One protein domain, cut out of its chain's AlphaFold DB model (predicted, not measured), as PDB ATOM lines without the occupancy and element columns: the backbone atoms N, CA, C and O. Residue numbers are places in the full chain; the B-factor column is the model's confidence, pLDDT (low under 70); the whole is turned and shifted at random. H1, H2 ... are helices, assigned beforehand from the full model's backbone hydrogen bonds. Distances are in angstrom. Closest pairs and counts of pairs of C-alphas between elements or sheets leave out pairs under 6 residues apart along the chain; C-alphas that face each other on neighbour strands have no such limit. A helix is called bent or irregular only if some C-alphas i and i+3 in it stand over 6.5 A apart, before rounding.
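What this domain is: This is residues 74 to 109 and 122 to 171 of the 224 residues of the protein "Hypothetical protein" of Rhodosorus marinus (UniProt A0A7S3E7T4). One long helix, H4, makes the length of an extended shape, and beside its first part H1 and H2 meet at their ends in an L-shaped corner. Residues 145 to 171, of which 145 to 170 belong to H4, stick out as a long free arm, while the short helix H3 stands free before the other end of H4. The 86 printed residues hold four named helices, in the order H1, H2, H3, H4, and no named strand; the class is all helix. The whole is extended, with a radius of gyration of the C-alphas of 19.0 A and spans of 63 by 35 by 21 A.

Where its parts are: H4, residues 133 to 170, is 55.1 A long, from C-alpha 133 at (23.711, -22.758, -11.594) to C-alpha 170 at (-8.914, -8.939, 30.618). H1, residues 74 to 88, is 20.1 A long and begins at C-alpha 74 at (15.958, -34.923, -9.207). H2, residues 91 to 109, is 26.3 A long and is neither bent nor irregular, but only just: C-alphas 106 and 109 are 6.1 A apart. H3, residues 122 to 128, is 10.0 A long.

How they stand to each other: H4 touches no helix. H1 is close to H4 but not clearly touching; their closest C-alphas, of Val 84 and Thr 141, are 7.9 A apart, at a steep tilt of 65 degrees, the same way. H2 and H4 are near each other, with 7 pairs of C-alphas within 10 A. H1 and H2 touch only at the corner by their tight link, about perpendicular at 80 degrees; their closest C-alphas, of Leu 88 and Phe 94, are 6.1 A apart. H3 is apart from H1, H2 and H4. Every O i to N i+4 pair is within hydrogen-bond range in H1, H3 and H4, and 14 of 15 are in H2.

The domain as a whole: The two C-alphas farthest apart, of Glu 124 and Ser 171, are 63.9 A apart. Residues 110 to 121 are not printed, and C-alphas 109 and 122 are 16.9 A apart across this cut. The mean pLDDT of the printed part is 72.9; 42 residues are under 70, among them 97 to 109 and 122 to 131, while H4 has a mean of 91.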
ATOM      1  N   ARG A  74      16.256 -35.744  -8.030       47.72
ATOM      2  CA  ARG A  74      15.958 -34.923  -9.207       47.72
ATOM      3  C   ARG A  74      14.473 -34.584  -9.295       47.72
ATOM      4  O   ARG A  74      14.147 -33.433  -9.548       47.72
ATOM      5  N   ASN A  75      13.576 -35.511  -8.965       54.66
ATOM      6  CA  ASN A  75      12.135 -35.243  -8.943       54.66
ATOM      7  C   ASN A  75      11.725 -34.269  -7.824       54.66
ATOM      8  O   ASN A  75      10.909 -33.385  -8.051       54.66
ATOM      9  N   ARG A  76      12.328 -34.341  -6.630       53.34
ATOM     10  CA  ARG A  76      11.965 -33.443  -5.514       53.34
ATOM     11  C   ARG A  76      12.621 -32.069  -5.594       53.34
ATOM     12  O   ARG A  76      11.958 -31.074  -5.322       53.34
ATOM     13  N   LEU A  77      13.898 -32.003  -5.972       50.06
ATOM     14  CA  LEU A  77      14.596 -30.741  -6.214       50.06
ATOM     15  C   LEU A  77      14.054 -30.065  -7.472       50.06
ATOM     16  O   LEU A  77      13.866 -28.858  -7.438       50.06
ATOM     17  N   SER A  78      13.710 -30.812  -8.530       60.44
ATOM     18  CA  SER A  78      13.019 -30.221  -9.681       60.44
ATOM     19  C   SER A  78      11.625 -29.733  -9.322       60.44
ATOM     20  O   SER A  78      11.273 -28.668  -9.796       60.44
ATOM     21  N   GLU A  79      10.857 -30.395  -8.450       64.44
ATOM     22  CA  GLU A  79       9.567 -29.848  -8.004       64.44
ATOM     23  C   GLU A  79       9.724 -28.581  -7.162       64.44
ATOM     24  O   GLU A  79       8.991 -27.616  -7.366       64.44
ATOM     25  N   LEU A  80      10.708 -28.530  -6.264       59.72
ATOM     26  CA  LEU A  80      10.994 -27.329  -5.473       59.72
ATOM     27  C   LEU A  80      11.495 -26.183  -6.363       59.72
ATOM     28  O   LEU A  80      11.014 -25.059  -6.245       59.72
ATOM     29  N   VAL A  81      12.394 -26.475  -7.305       63.50
ATOM     30  CA  VAL A  81      12.875 -25.523  -8.314       63.50
ATOM     31  C   VAL A  81      11.725 -25.084  -9.221       63.50
ATOM     32  O   VAL A  81      11.559 -23.891  -9.421       63.50
ATOM     33  N   ARG A  82      10.863 -25.989  -9.695       65.56
ATOM     34  CA  ARG A  82       9.672 -25.666 -10.503       65.56
ATOM     35  C   ARG A  82       8.659 -24.839  -9.727       65.56
ATOM     36  O   ARG A  82       8.049 -23.959 -10.320       65.56
ATOM     37  N   LEU A  83       8.456 -25.097  -8.435       68.44
ATOM     38  CA  LEU A  83       7.582 -24.307  -7.563       68.44
ATOM     39  C   LEU A  83       8.128 -22.895  -7.371       68.44
ATOM     40  O   LEU A  83       7.374 -21.933  -7.510       68.44
ATOM     41  N   VAL A  84       9.429 -22.771  -7.104       63.62
ATOM     42  CA  VAL A  84      10.112 -21.477  -7.008       63.62
ATOM     43  C   VAL A  84      10.015 -20.743  -8.345       63.62
ATOM     44  O   VAL A  84       9.546 -19.613  -8.370       63.62
ATOM     45  N   PHE A  85      10.332 -21.394  -9.465       62.78
ATOM     46  CA  PHE A  85      10.200 -20.808 -10.799       62.78
ATOM     47  C   PHE A  85       8.758 -20.384 -11.106       62.78
ATOM     48  O   PHE A  85       8.553 -19.250 -11.519       62.78
ATOM     49  N   ARG A  86       7.737 -21.210 -10.834       72.81
ATOM     50  CA  ARG A  86       6.322 -20.823 -11.023       72.81
ATOM     51  C   ARG A  86       5.943 -19.604 -10.188       72.81
ATOM     52  O   ARG A  86       5.308 -18.693 -10.702       72.81
ATOM     53  N   ARG A  87       6.345 -19.575  -8.914       67.94
ATOM     54  CA  ARG A  87       6.067 -18.464  -7.990       67.94
ATOM     55  C   ARG A  87       6.757 -17.172  -8.428       67.94
ATOM     56  O   ARG A  87       6.220 -16.096  -8.197       67.94
ATOM     57  N   LEU A  88       7.935 -17.288  -9.037       60.09
ATOM     58  CA  LEU A  88       8.688 -16.155  -9.560       60.09
ATOM     59  C   LEU A  88       8.200 -15.693 -10.940       60.09
ATOM     60  O   LEU A  88       8.619 -14.630 -11.363       60.09
ATOM     61  N   GLY A  89       7.304 -16.412 -11.622       78.19
ATOM     62  CA  GLY A  89       6.889 -16.070 -12.990       78.19
ATOM     63  C   GLY A  89       7.848 -16.596 -14.064       78.19
ATOM     64  O   GLY A  89       8.018 -15.984 -15.112       78.19
ATOM     65  N   GLY A  90       8.505 -17.723 -13.803       73.62
ATOM     66  CA  GLY A  90       9.439 -18.372 -14.715       73.62
ATOM     67  C   GLY A  90      10.846 -17.773 -14.680       73.62
ATOM     68  O   GLY A  90      11.280 -17.185 -13.687       73.62
ATOM     69  N   TRP A  91      11.580 -17.976 -15.774       59.56
ATOM     70  CA  TRP A  91      12.979 -17.559 -15.911       59.56
ATOM     71  C   TRP A  91      13.152 -16.038 -15.889       59.56
ATOM     72  O   TRP A  91      14.076 -15.540 -15.251       59.56
ATOM     73  N   GLU A  92      12.218 -15.287 -16.476       66.94
ATOM     74  CA  GLU A  92      12.260 -13.820 -16.463       66.94
ATOM     75  C   GLU A  92      12.177 -13.235 -15.052       66.94
ATOM     76  O   GLU A  92      12.888 -12.289 -14.717       66.94
ATOM     77  N   GLY A  93      11.321 -13.792 -14.194       69.94
ATOM     78  CA  GLY A  93      11.220 -13.323 -12.820       69.94
ATOM     79  C   GLY A  93      12.409 -13.729 -11.958       69.94
ATOM     80  O   GLY A  93      12.802 -12.971 -11.071       69.94
ATOM     81  N   PHE A  94      13.033 -14.873 -12.255       60.38
ATOM     82  CA  PHE A  94      14.310 -15.262 -11.660       60.38
ATOM     83  C   PHE A  94      15.443 -14.300 -12.061       60.38
ATOM     84  O   PHE A  94      16.164 -13.825 -11.183       60.38
ATOM     85  N   GLU A  95      15.553 -13.939 -13.342       62.38
ATOM     86  CA  GLU A  95      16.509 -12.941 -13.854       62.38
ATOM     87  C   GLU A  95      16.281 -11.555 -13.227       62.38
ATOM     88  O   GLU A  95      17.218 -10.951 -12.705       62.38
ATOM     89  N   LYS A  96      15.027 -11.088 -13.129       71.94
ATOM     90  CA  LYS A  96      14.688  -9.831 -12.431       71.94
ATOM     91  C   LYS A  96      15.116  -9.853 -10.957       71.94
ATOM     92  O   LYS A  96      15.603  -8.848 -10.438       71.94
ATOM     93  N   LEU A  97      14.969 -10.991 -10.271       62.16
ATOM     94  CA  LEU A  97      15.390 -11.158  -8.873       62.16
ATOM     95  C   LEU A  97      16.911 -11.222  -8.718       62.16
ATOM     96  O   LEU A  97      17.449 -10.637  -7.776       62.16
ATOM     97  N   LYS A  98      17.596 -11.902  -9.641       62.19
ATOM     98  CA  LYS A  98      19.057 -11.958  -9.732       62.19
ATOM     99  C   LYS A  98      19.622 -10.551  -9.922       62.19
ATOM    100  O   LYS A  98      20.417 -10.120  -9.094       62.19
ATOM    101  N   MET A  99      19.121  -9.785 -10.892       52.62
ATOM    102  CA  MET A  99      19.560  -8.408 -11.164       52.62
ATOM    103  C   MET A  99      19.279  -7.443 -10.000       52.62
ATOM    104  O   MET A  99      20.135  -6.642  -9.621       52.62
ATOM    105  N   LYS A 100      18.119  -7.559  -9.337       66.81
ATOM    106  CA  LYS A 100      17.776  -6.731  -8.163       66.81
ATOM    107  C   LYS A 100      18.642  -7.034  -6.933       66.81
ATOM    108  O   LYS A 100      18.733  -6.212  -6.023       66.81
ATOM    109  N   ARG A 101      19.253  -8.222  -6.869       55.53
ATOM    110  CA  ARG A 101      20.125  -8.635  -5.762       55.53
ATOM    111  C   ARG A 101      21.605  -8.436  -6.067       55.53
ATOM    112  O   ARG A 101      22.326  -8.070  -5.150       55.53
ATOM    113  N   VAL A 102      22.030  -8.619  -7.318       50.97
ATOM    114  CA  VAL A 102      23.378  -8.265  -7.795       50.97
ATOM    115  C   VAL A 102      23.609  -6.766  -7.605       50.97
ATOM    116  O   VAL A 102      24.551  -6.409  -6.912       50.97
ATOM    117  N   SER A 103      22.666  -5.914  -8.021       54.72
ATOM    118  CA  SER A 103      22.732  -4.465  -7.748       54.72
ATOM    119  C   SER A 103      22.808  -4.132  -6.251       54.72
ATOM    120  O   SER A 103      23.587  -3.277  -5.846       54.72
ATOM    121  N   ARG A 104      22.067  -4.845  -5.383       51.59
ATOM    122  CA  ARG A 104      22.179  -4.660  -3.921       51.59
ATOM    123  C   ARG A 104      23.515  -5.136  -3.343       51.59
ATOM    124  O   ARG A 104      24.016  -4.517  -2.411       51.59
ATOM    125  N   LEU A 105      24.082  -6.230  -3.844       44.72
ATOM    126  CA  LEU A 105      25.374  -6.748  -3.381       44.72
ATOM    127  C   LEU A 105      26.539  -5.873  -3.860       44.72
ATOM    128  O   LEU A 105      27.475  -5.649  -3.094       44.72
ATOM    129  N   GLU A 106      26.439  -5.307  -5.064       49.69
ATOM    130  CA  GLU A 106      27.350  -4.270  -5.557       49.69
ATOM    131  C   GLU A 106      27.322  -3.043  -4.639       49.69
ATOM    132  O   GLU A 106      28.385  -2.572  -4.241       49.69
ATOM    133  N   THR A 107      26.138  -2.616  -4.179       49.66
ATOM    134  CA  THR A 107      26.010  -1.478  -3.248       49.66
ATOM    135  C   THR A 107      26.426  -1.764  -1.800       49.66
ATOM    136  O   THR A 107      26.727  -0.822  -1.076       49.66
ATOM    137  N   VAL A 108      26.427  -3.026  -1.340       47.72
ATOM    138  CA  VAL A 108      26.608  -3.360   0.093       47.72
ATOM    139  C   VAL A 108      27.980  -3.965   0.425       47.72
ATOM    140  O   VAL A 108      28.346  -3.971   1.597       47.72
ATOM    141  N   GLY A 109      28.790  -4.448  -0.530       48.06
ATOM    142  CA  GLY A 109      30.007  -5.155  -0.094       48.06
ATOM    143  C   GLY A 109      31.112  -5.490  -1.083       48.06
ATOM    144  O   GLY A 109      31.964  -6.300  -0.725       48.06
ATOM    145  N   VAL A 122      43.008 -16.287  -5.396       52.66
ATOM    146  CA  VAL A 122      41.824 -16.406  -4.522       52.66
ATOM    147  C   VAL A 122      40.592 -15.784  -5.189       52.66
ATOM    148  O   VAL A 122      39.476 -16.278  -5.015       52.66
ATOM    149  N   ARG A 123      40.788 -14.746  -6.017       46.72
ATOM    150  CA  ARG A 123      39.708 -14.141  -6.813       46.72
ATOM    151  C   ARG A 123      39.145 -15.126  -7.841       46.72
ATOM    152  O   ARG A 123      37.927 -15.241  -7.938       46.72
ATOM    153  N   GLU A 124      39.984 -15.895  -8.533       46.72
ATOM    154  CA  GLU A 124      39.512 -16.909  -9.493       46.72
ATOM    155  C   GLU A 124      38.770 -18.070  -8.813       46.72
ATOM    156  O   GLU A 124      37.737 -18.517  -9.312       46.72
ATOM    157  N   GLY A 125      39.214 -18.509  -7.630       48.09
ATOM    158  CA  GLY A 125      38.543 -19.573  -6.873       48.09
ATOM    159  C   GLY A 125      37.135 -19.201  -6.385       48.09
ATOM    160  O   GLY A 125      36.225 -20.032  -6.430       48.09
ATOM    161  N   ILE A 126      36.927 -17.948  -5.964       50.34
ATOM    162  CA  ILE A 126      35.608 -17.443  -5.542       50.34
ATOM    163  C   ILE A 126      34.694 -17.248  -6.758       50.34
ATOM    164  O   ILE A 126      33.514 -17.588  -6.694       50.34
ATOM    165  N   VAL A 127      35.227 -16.778  -7.890       49.72
ATOM    166  CA  VAL A 127      34.457 -16.578  -9.129       49.72
ATOM    167  C   VAL A 127      34.046 -17.918  -9.761       49.72
ATOM    168  O   VAL A 127      32.907 -18.057 -10.206       49.72
ATOM    169  N   LEU A 128      34.880 -18.960  -9.705       47.75
ATOM    170  CA  LEU A 128      34.559 -20.279 -10.278       47.75
ATOM    171  C   LEU A 128      33.540 -21.101  -9.465       47.75
ATOM    172  O   LEU A 128      32.918 -22.005 -10.019       47.75
ATOM    173  N   GLN A 129      33.284 -20.780  -8.191       48.03
ATOM    174  CA  GLN A 129      32.163 -21.374  -7.438       48.03
ATOM    175  C   GLN A 129      30.804 -20.721  -7.754       48.03
ATOM    176  O   GLN A 129      29.758 -21.282  -7.422       48.03
ATOM    177  N   THR A 130      30.794 -19.570  -8.436       51.78
ATOM    178  CA  THR A 130      29.563 -18.848  -8.814       51.78
ATOM    179  C   THR A 130      28.999 -19.244 -10.180       51.78
ATOM    180  O   THR A 130      27.881 -18.857 -10.511       51.78
ATOM    181  N   SER A 131      29.721 -20.056 -10.959       57.81
ATOM    182  CA  SER A 131      29.294 -20.492 -12.296       57.81
ATOM    183  C   SER A 131      28.424 -21.750 -12.286       57.81
ATOM    184  O   SER A 131      27.770 -22.040 -13.287       57.81
ATOM    185  N   ASN A 132      28.354 -22.493 -11.172       77.25
ATOM    186  CA  ASN A 132      27.452 -23.637 -11.075       77.25
ATOM    187  C   ASN A 132      26.014 -23.151 -10.789       77.25
ATOM    188  O   ASN A 132      25.728 -22.712  -9.666       77.25
ATOM    189  N   PRO A 133      25.073 -23.268 -11.749       74.19
ATOM    190  CA  PRO A 133      23.711 -22.758 -11.594       74.19
ATOM    191  C   PRO A 133      22.961 -23.421 -10.431       74.19
ATOM    192  O   PRO A 133      22.080 -22.800  -9.838       74.19
ATOM    193  N   VAL A 134      23.335 -24.647 -10.047       76.31
ATOM    194  CA  VAL A 134      22.755 -25.348  -8.892       76.31
ATOM    195  C   VAL A 134      23.135 -24.653  -7.586       76.31
ATOM    196  O   VAL A 134      22.278 -24.476  -6.723       76.31
ATOM    197  N   TYR A 135      24.390 -24.214  -7.443       77.88
ATOM    198  CA  TYR A 135      24.851 -23.514  -6.241       77.88
ATOM    199  C   TYR A 135      24.218 -22.124  -6.123       77.88
ATOM    200  O   TYR A 135      23.777 -21.728  -5.040       77.88
ATOM    201  N   VAL A 136      24.092 -21.408  -7.246       77.88
ATOM    202  CA  VAL A 136      23.401 -20.110  -7.298       77.88
ATOM    203  C   VAL A 136      21.921 -20.277  -6.942       77.88
ATOM    204  O   VAL A 136      21.409 -19.545  -6.094       77.88
ATOM    205  N   ALA A 137      21.236 -21.277  -7.506       79.38
ATOM    206  CA  ALA A 137      19.842 -21.571  -7.174       79.38
ATOM    207  C   ALA A 137      19.663 -21.972  -5.698       79.38
ATOM    208  O   ALA A 137      18.759 -21.466  -5.028       79.38
ATOM    209  N   ALA A 138      20.536 -22.827  -5.156       80.94
ATOM    210  CA  ALA A 138      20.530 -23.205  -3.741       80.94
ATOM    211  C   ALA A 138      20.758 -21.994  -2.818       80.94
ATOM    212  O   ALA A 138      20.052 -21.820  -1.826       80.94
ATOM    213  N   SER A 139      21.687 -21.107  -3.173       82.12
ATOM    214  CA  SER A 139      21.968 -19.887  -2.408       82.12
ATOM    215  C   SER A 139      20.790 -18.911  -2.434       82.12
ATOM    216  O   SER A 139      20.399 -18.373  -1.396       82.12
ATOM    217  N   LEU A 140      20.166 -18.713  -3.599       81.31
ATOM    218  CA  LEU A 140      18.998 -17.841  -3.738       81.31
ATOM    219  C   LEU A 140      17.781 -18.389  -2.991       81.31
ATOM    220  O   LEU A 140      17.111 -17.628  -2.290       81.31
ATOM    221  N   THR A 141      17.520 -19.696  -3.091       82.44
ATOM    222  CA  THR A 141      16.431 -20.358  -2.356       82.44
ATOM    223  C   THR A 141      16.651 -20.311  -0.852       82.44
ATOM    224  O   THR A 141      15.723 -19.971  -0.123       82.44
ATOM    225  N   PHE A 142      17.870 -20.560  -0.371       85.25
ATOM    226  CA  PHE A 142      18.198 -20.427   1.045       85.25
ATOM    227  C   PHE A 142      17.970 -19.000   1.545       85.25
ATOM    228  O   PHE A 142      17.327 -18.788   2.571       85.25
ATOM    229  N   ALA A 143      18.428 -18.007   0.790       83.25
ATOM    230  CA  ALA A 143      18.279 -16.618   1.181       83.25
ATOM    231  C   ALA A 143      16.819 -16.121   1.081       83.25
ATOM    232  O   ALA A 143      16.431 -15.234   1.836       83.25
ATOM    233  N   TRP A 144      15.993 -16.692   0.194       85.56
ATOM    234  CA  TRP A 144      14.537 -16.490   0.195       85.56
ATOM    235  C   TRP A 144      13.876 -17.143   1.417       85.56
ATOM    236  O   TRP A 144      13.086 -16.502   2.104       85.56
ATOM    237  N   LEU A 145      14.248 -18.382   1.752       90.25
ATOM    238  CA  LEU A 145      13.750 -19.065   2.948       90.25
ATOM    239  C   LEU A 145      14.108 -18.306   4.229       90.25
ATOM    240  O   LEU A 145      13.310 -18.254   5.160       90.25
ATOM    241  N   GLN A 146      15.299 -17.714   4.308       91.81
ATOM    242  CA  GLN A 146      15.688 -16.872   5.440       91.81
ATOM    243  C   GLN A 146      14.841 -15.598   5.538       91.81
ATOM    244  O   GLN A 146      14.456 -15.217   6.642       91.81
ATOM    245  N   ASP A 147      14.536 -14.965   4.402       92.62
ATOM    246  CA  ASP A 147      13.654 -13.796   4.328       92.62
ATOM    247  C   ASP A 147      12.238 -14.127   4.813       92.62
ATOM    248  O   ASP A 147      11.685 -13.422   5.657       92.62
ATOM    249  N   GLU A 148      11.684 -15.245   4.346       93.50
ATOM    250  CA  GLU A 148      10.352 -15.697   4.744       93.50
ATOM    251  C   GLU A 148      10.312 -16.105   6.220       93.50
ATOM    252  O   GLU A 148       9.405 -15.715   6.949       93.50
ATOM    253  N   ASN A 149      11.339 -16.804   6.711       94.44
ATOM    254  CA  ASN A 149      11.462 -17.119   8.135       94.44
ATOM    255  C   ASN A 149      11.522 -15.858   9.001       94.44
ATOM    256  O   ASN A 149      10.941 -15.842  10.083       94.44
ATOM    257  N   ARG A 150      12.212 -14.804   8.548       96.94
ATOM    258  CA  ARG A 150      12.235 -13.520   9.258       96.94
ATOM    259  C   ARG A 150      10.831 -12.917   9.324       96.94
ATOM    260  O   ARG A 150      10.344 -12.674  10.420       96.94
ATOM    261  N   LYS A 151      10.136 -12.807   8.185       96.69
ATOM    262  CA  LYS A 151       8.751 -12.301   8.123       96.69
ATOM    263  C   LYS A 151       7.787 -13.089   9.007       96.69
ATOM    264  O   LYS A 151       6.910 -12.507   9.637       96.69
ATOM    265  N   LEU A 152       7.922 -14.415   9.046       96.31
ATOM    266  CA  LEU A 152       7.092 -15.267   9.897       96.31
ATOM    267  C   LEU A 152       7.347 -15.007  11.382       96.31
ATOM    268  O   LEU A 152       6.386 -14.948  12.144       96.31
ATOM    269  N   ARG A 153       8.603 -14.797  11.790       96.94
ATOM    270  CA  ARG A 153       8.920 -14.393  13.169       96.94
ATOM    271  C   ARG A 153       8.339 -13.026  13.502       96.94
ATOM    272  O   ARG A 153       7.730 -12.888  14.554       96.94
ATOM    273  N   ASP A 154       8.442 -12.058  12.595       97.75
ATOM    274  CA  ASP A 154       7.877 -10.718  12.806       97.75
ATOM    275  C   ASP A 154       6.349 -10.782  12.989       97.75
ATOM    276  O   ASP A 154       5.788 -10.163  13.897       97.75
ATOM    277  N   ARG A 155       5.663 -11.602  12.178       97.81
ATOM    278  CA  ARG A 155       4.221 -11.862  12.322       97.81
ATOM    279  C   ARG A 155       3.882 -12.553  13.638       97.81
ATOM    280  O   ARG A 155       2.913 -12.157  14.278       97.81
ATOM    281  N   LEU A 156       4.663 -13.555  14.042       98.25
ATOM    282  CA  LEU A 156       4.471 -14.257  15.312       98.25
ATOM    283  C   LEU A 156       4.605 -13.282  16.483       98.25
ATOM    284  O   LEU A 156       3.706 -13.216  17.314       98.25
ATOM    285  N   ASN A 157       5.655 -12.461  16.493       97.62
ATOM    286  CA  ASN A 157       5.866 -11.443  17.521       97.62
ATOM    287  C   ASN A 157       4.706 -10.439  17.576       97.62
ATOM    288  O   ASN A 157       4.247 -10.080  18.655       97.62
ATOM    289  N   THR A 158       4.189 -10.029  16.415       97.81
ATOM    290  CA  THR A 158       3.034  -9.122  16.330       97.81
ATOM    291  C   THR A 158       1.773  -9.752  16.925       97.81
ATOM    292  O   THR A 158       1.049  -9.101  17.675       97.81
ATOM    293  N   ILE A 159       1.493 -11.018  16.604       97.88
ATOM    294  CA  ILE A 159       0.339 -11.740  17.153       97.88
ATOM    295  C   ILE A 159       0.503 -11.920  18.663       97.88
ATOM    296  O   ILE A 159      -0.434 -11.641  19.402       97.88
ATOM    297  N   GLN A 160       1.695 -12.305  19.123       97.88
ATOM    298  CA  GLN A 160       1.970 -12.487  20.543       97.88
ATOM    299  C   GLN A 160       1.782 -11.186  21.329       97.88
ATOM    300  O   GLN A 160       1.149 -11.193  22.378       97.88
ATOM    301  N   ALA A 161       2.247 -10.051  20.800       97.50
ATOM    302  CA  ALA A 161       2.027  -8.751  21.428       97.50
ATOM    303  C   ALA A 161       0.531  -8.414  21.564       97.50
ATOM    304  O   ALA A 161       0.111  -7.864  22.580       97.50
ATOM    305  N   ARG A 162      -0.289  -8.778  20.567       96.88
ATOM    306  CA  ARG A 162      -1.747  -8.589  20.624       96.88
ATOM    307  C   ARG A 162      -2.411  -9.503  21.648       96.88
ATOM    308  O   ARG A 162      -3.298  -9.033  22.349       96.88
ATOM    309  N   VAL A 163      -1.990 -10.766  21.741       96.50
ATOM    310  CA  VAL A 163      -2.484 -11.708  22.761       96.50
ATOM    311  C   VAL A 163      -2.175 -11.172  24.155       96.50
ATOM    312  O   VAL A 163      -3.099 -10.967  24.930       96.50
ATOM    313  N   ASN A 164      -0.919 -10.804  24.418       94.81
ATOM    314  CA  ASN A 164      -0.510 -10.261  25.714       94.81
ATOM    315  C   ASN A 164      -1.278  -8.972  26.071       94.81
ATOM    316  O   ASN A 164      -1.614  -8.742  27.228       94.81
ATOM    317  N   HIS A 165      -1.559  -8.114  25.082       94.69
ATOM    318  CA  HIS A 165      -2.359  -6.909  25.305       94.69
ATOM    319  C   HIS A 165      -3.803  -7.241  25.696       94.69
ATOM    320  O   HIS A 165      -4.327  -6.639  26.628       94.69
ATOM    321  N   LEU A 166      -4.440  -8.197  25.013       93.38
ATOM    322  CA  LEU A 166      -5.795  -8.634  25.349       93.38
ATOM    323  C   LEU A 166      -5.842  -9.294  26.731       93.38
ATOM    324  O   LEU A 166      -6.712  -8.952  27.524       93.38
ATOM    325  N   GLU A 167      -4.868 -10.142  27.060       92.62
ATOM    326  CA  GLU A 167      -4.743 -10.754  28.389       92.62
ATOM    327  C   GLU A 167      -4.606  -9.692  29.490       92.62
ATOM    328  O   GLU A 167      -5.296  -9.762  30.505       92.62
ATOM    329  N   ALA A 168      -3.800  -8.649  29.272       90.50
ATOM    330  CA  ALA A 168      -3.671  -7.533  30.212       90.50
ATOM    331  C   ALA A 168      -4.957  -6.692  30.332       90.50
ATOM    332  O   ALA A 168      -5.275  -6.162  31.398       90.50
ATOM    333  N   VAL A 169      -5.719  -6.551  29.243       91.62
ATOM    334  CA  VAL A 169      -7.019  -5.865  29.256       91.62
ATOM    335  C   VAL A 169      -8.087  -6.712  29.949       91.62
ATOM    336  O   VAL A 169      -9.033  -6.148  30.492       91.62
ATOM    337  N   GLU A 170      -7.957  -8.034  29.976       93.56
ATOM    338  CA  GLU A 170      -8.914  -8.939  30.618       93.56
ATOM    339  C   GLU A 170      -8.517  -9.363  32.036       93.56
ATOM    340  O   GLU A 170      -9.357  -9.917  32.748       93.56
ATOM    341  N   SER A 171      -7.302  -9.058  32.496       96.31
ATOM    342  CA  SER A 171      -6.839  -9.399  33.843       96.31
ATOM    343  C   SER A 171      -7.399  -8.468  34.921       96.31
ATOM    344  O   SER A 171      -7.659  -7.277  34.710       96.31
TER     345      SER A 171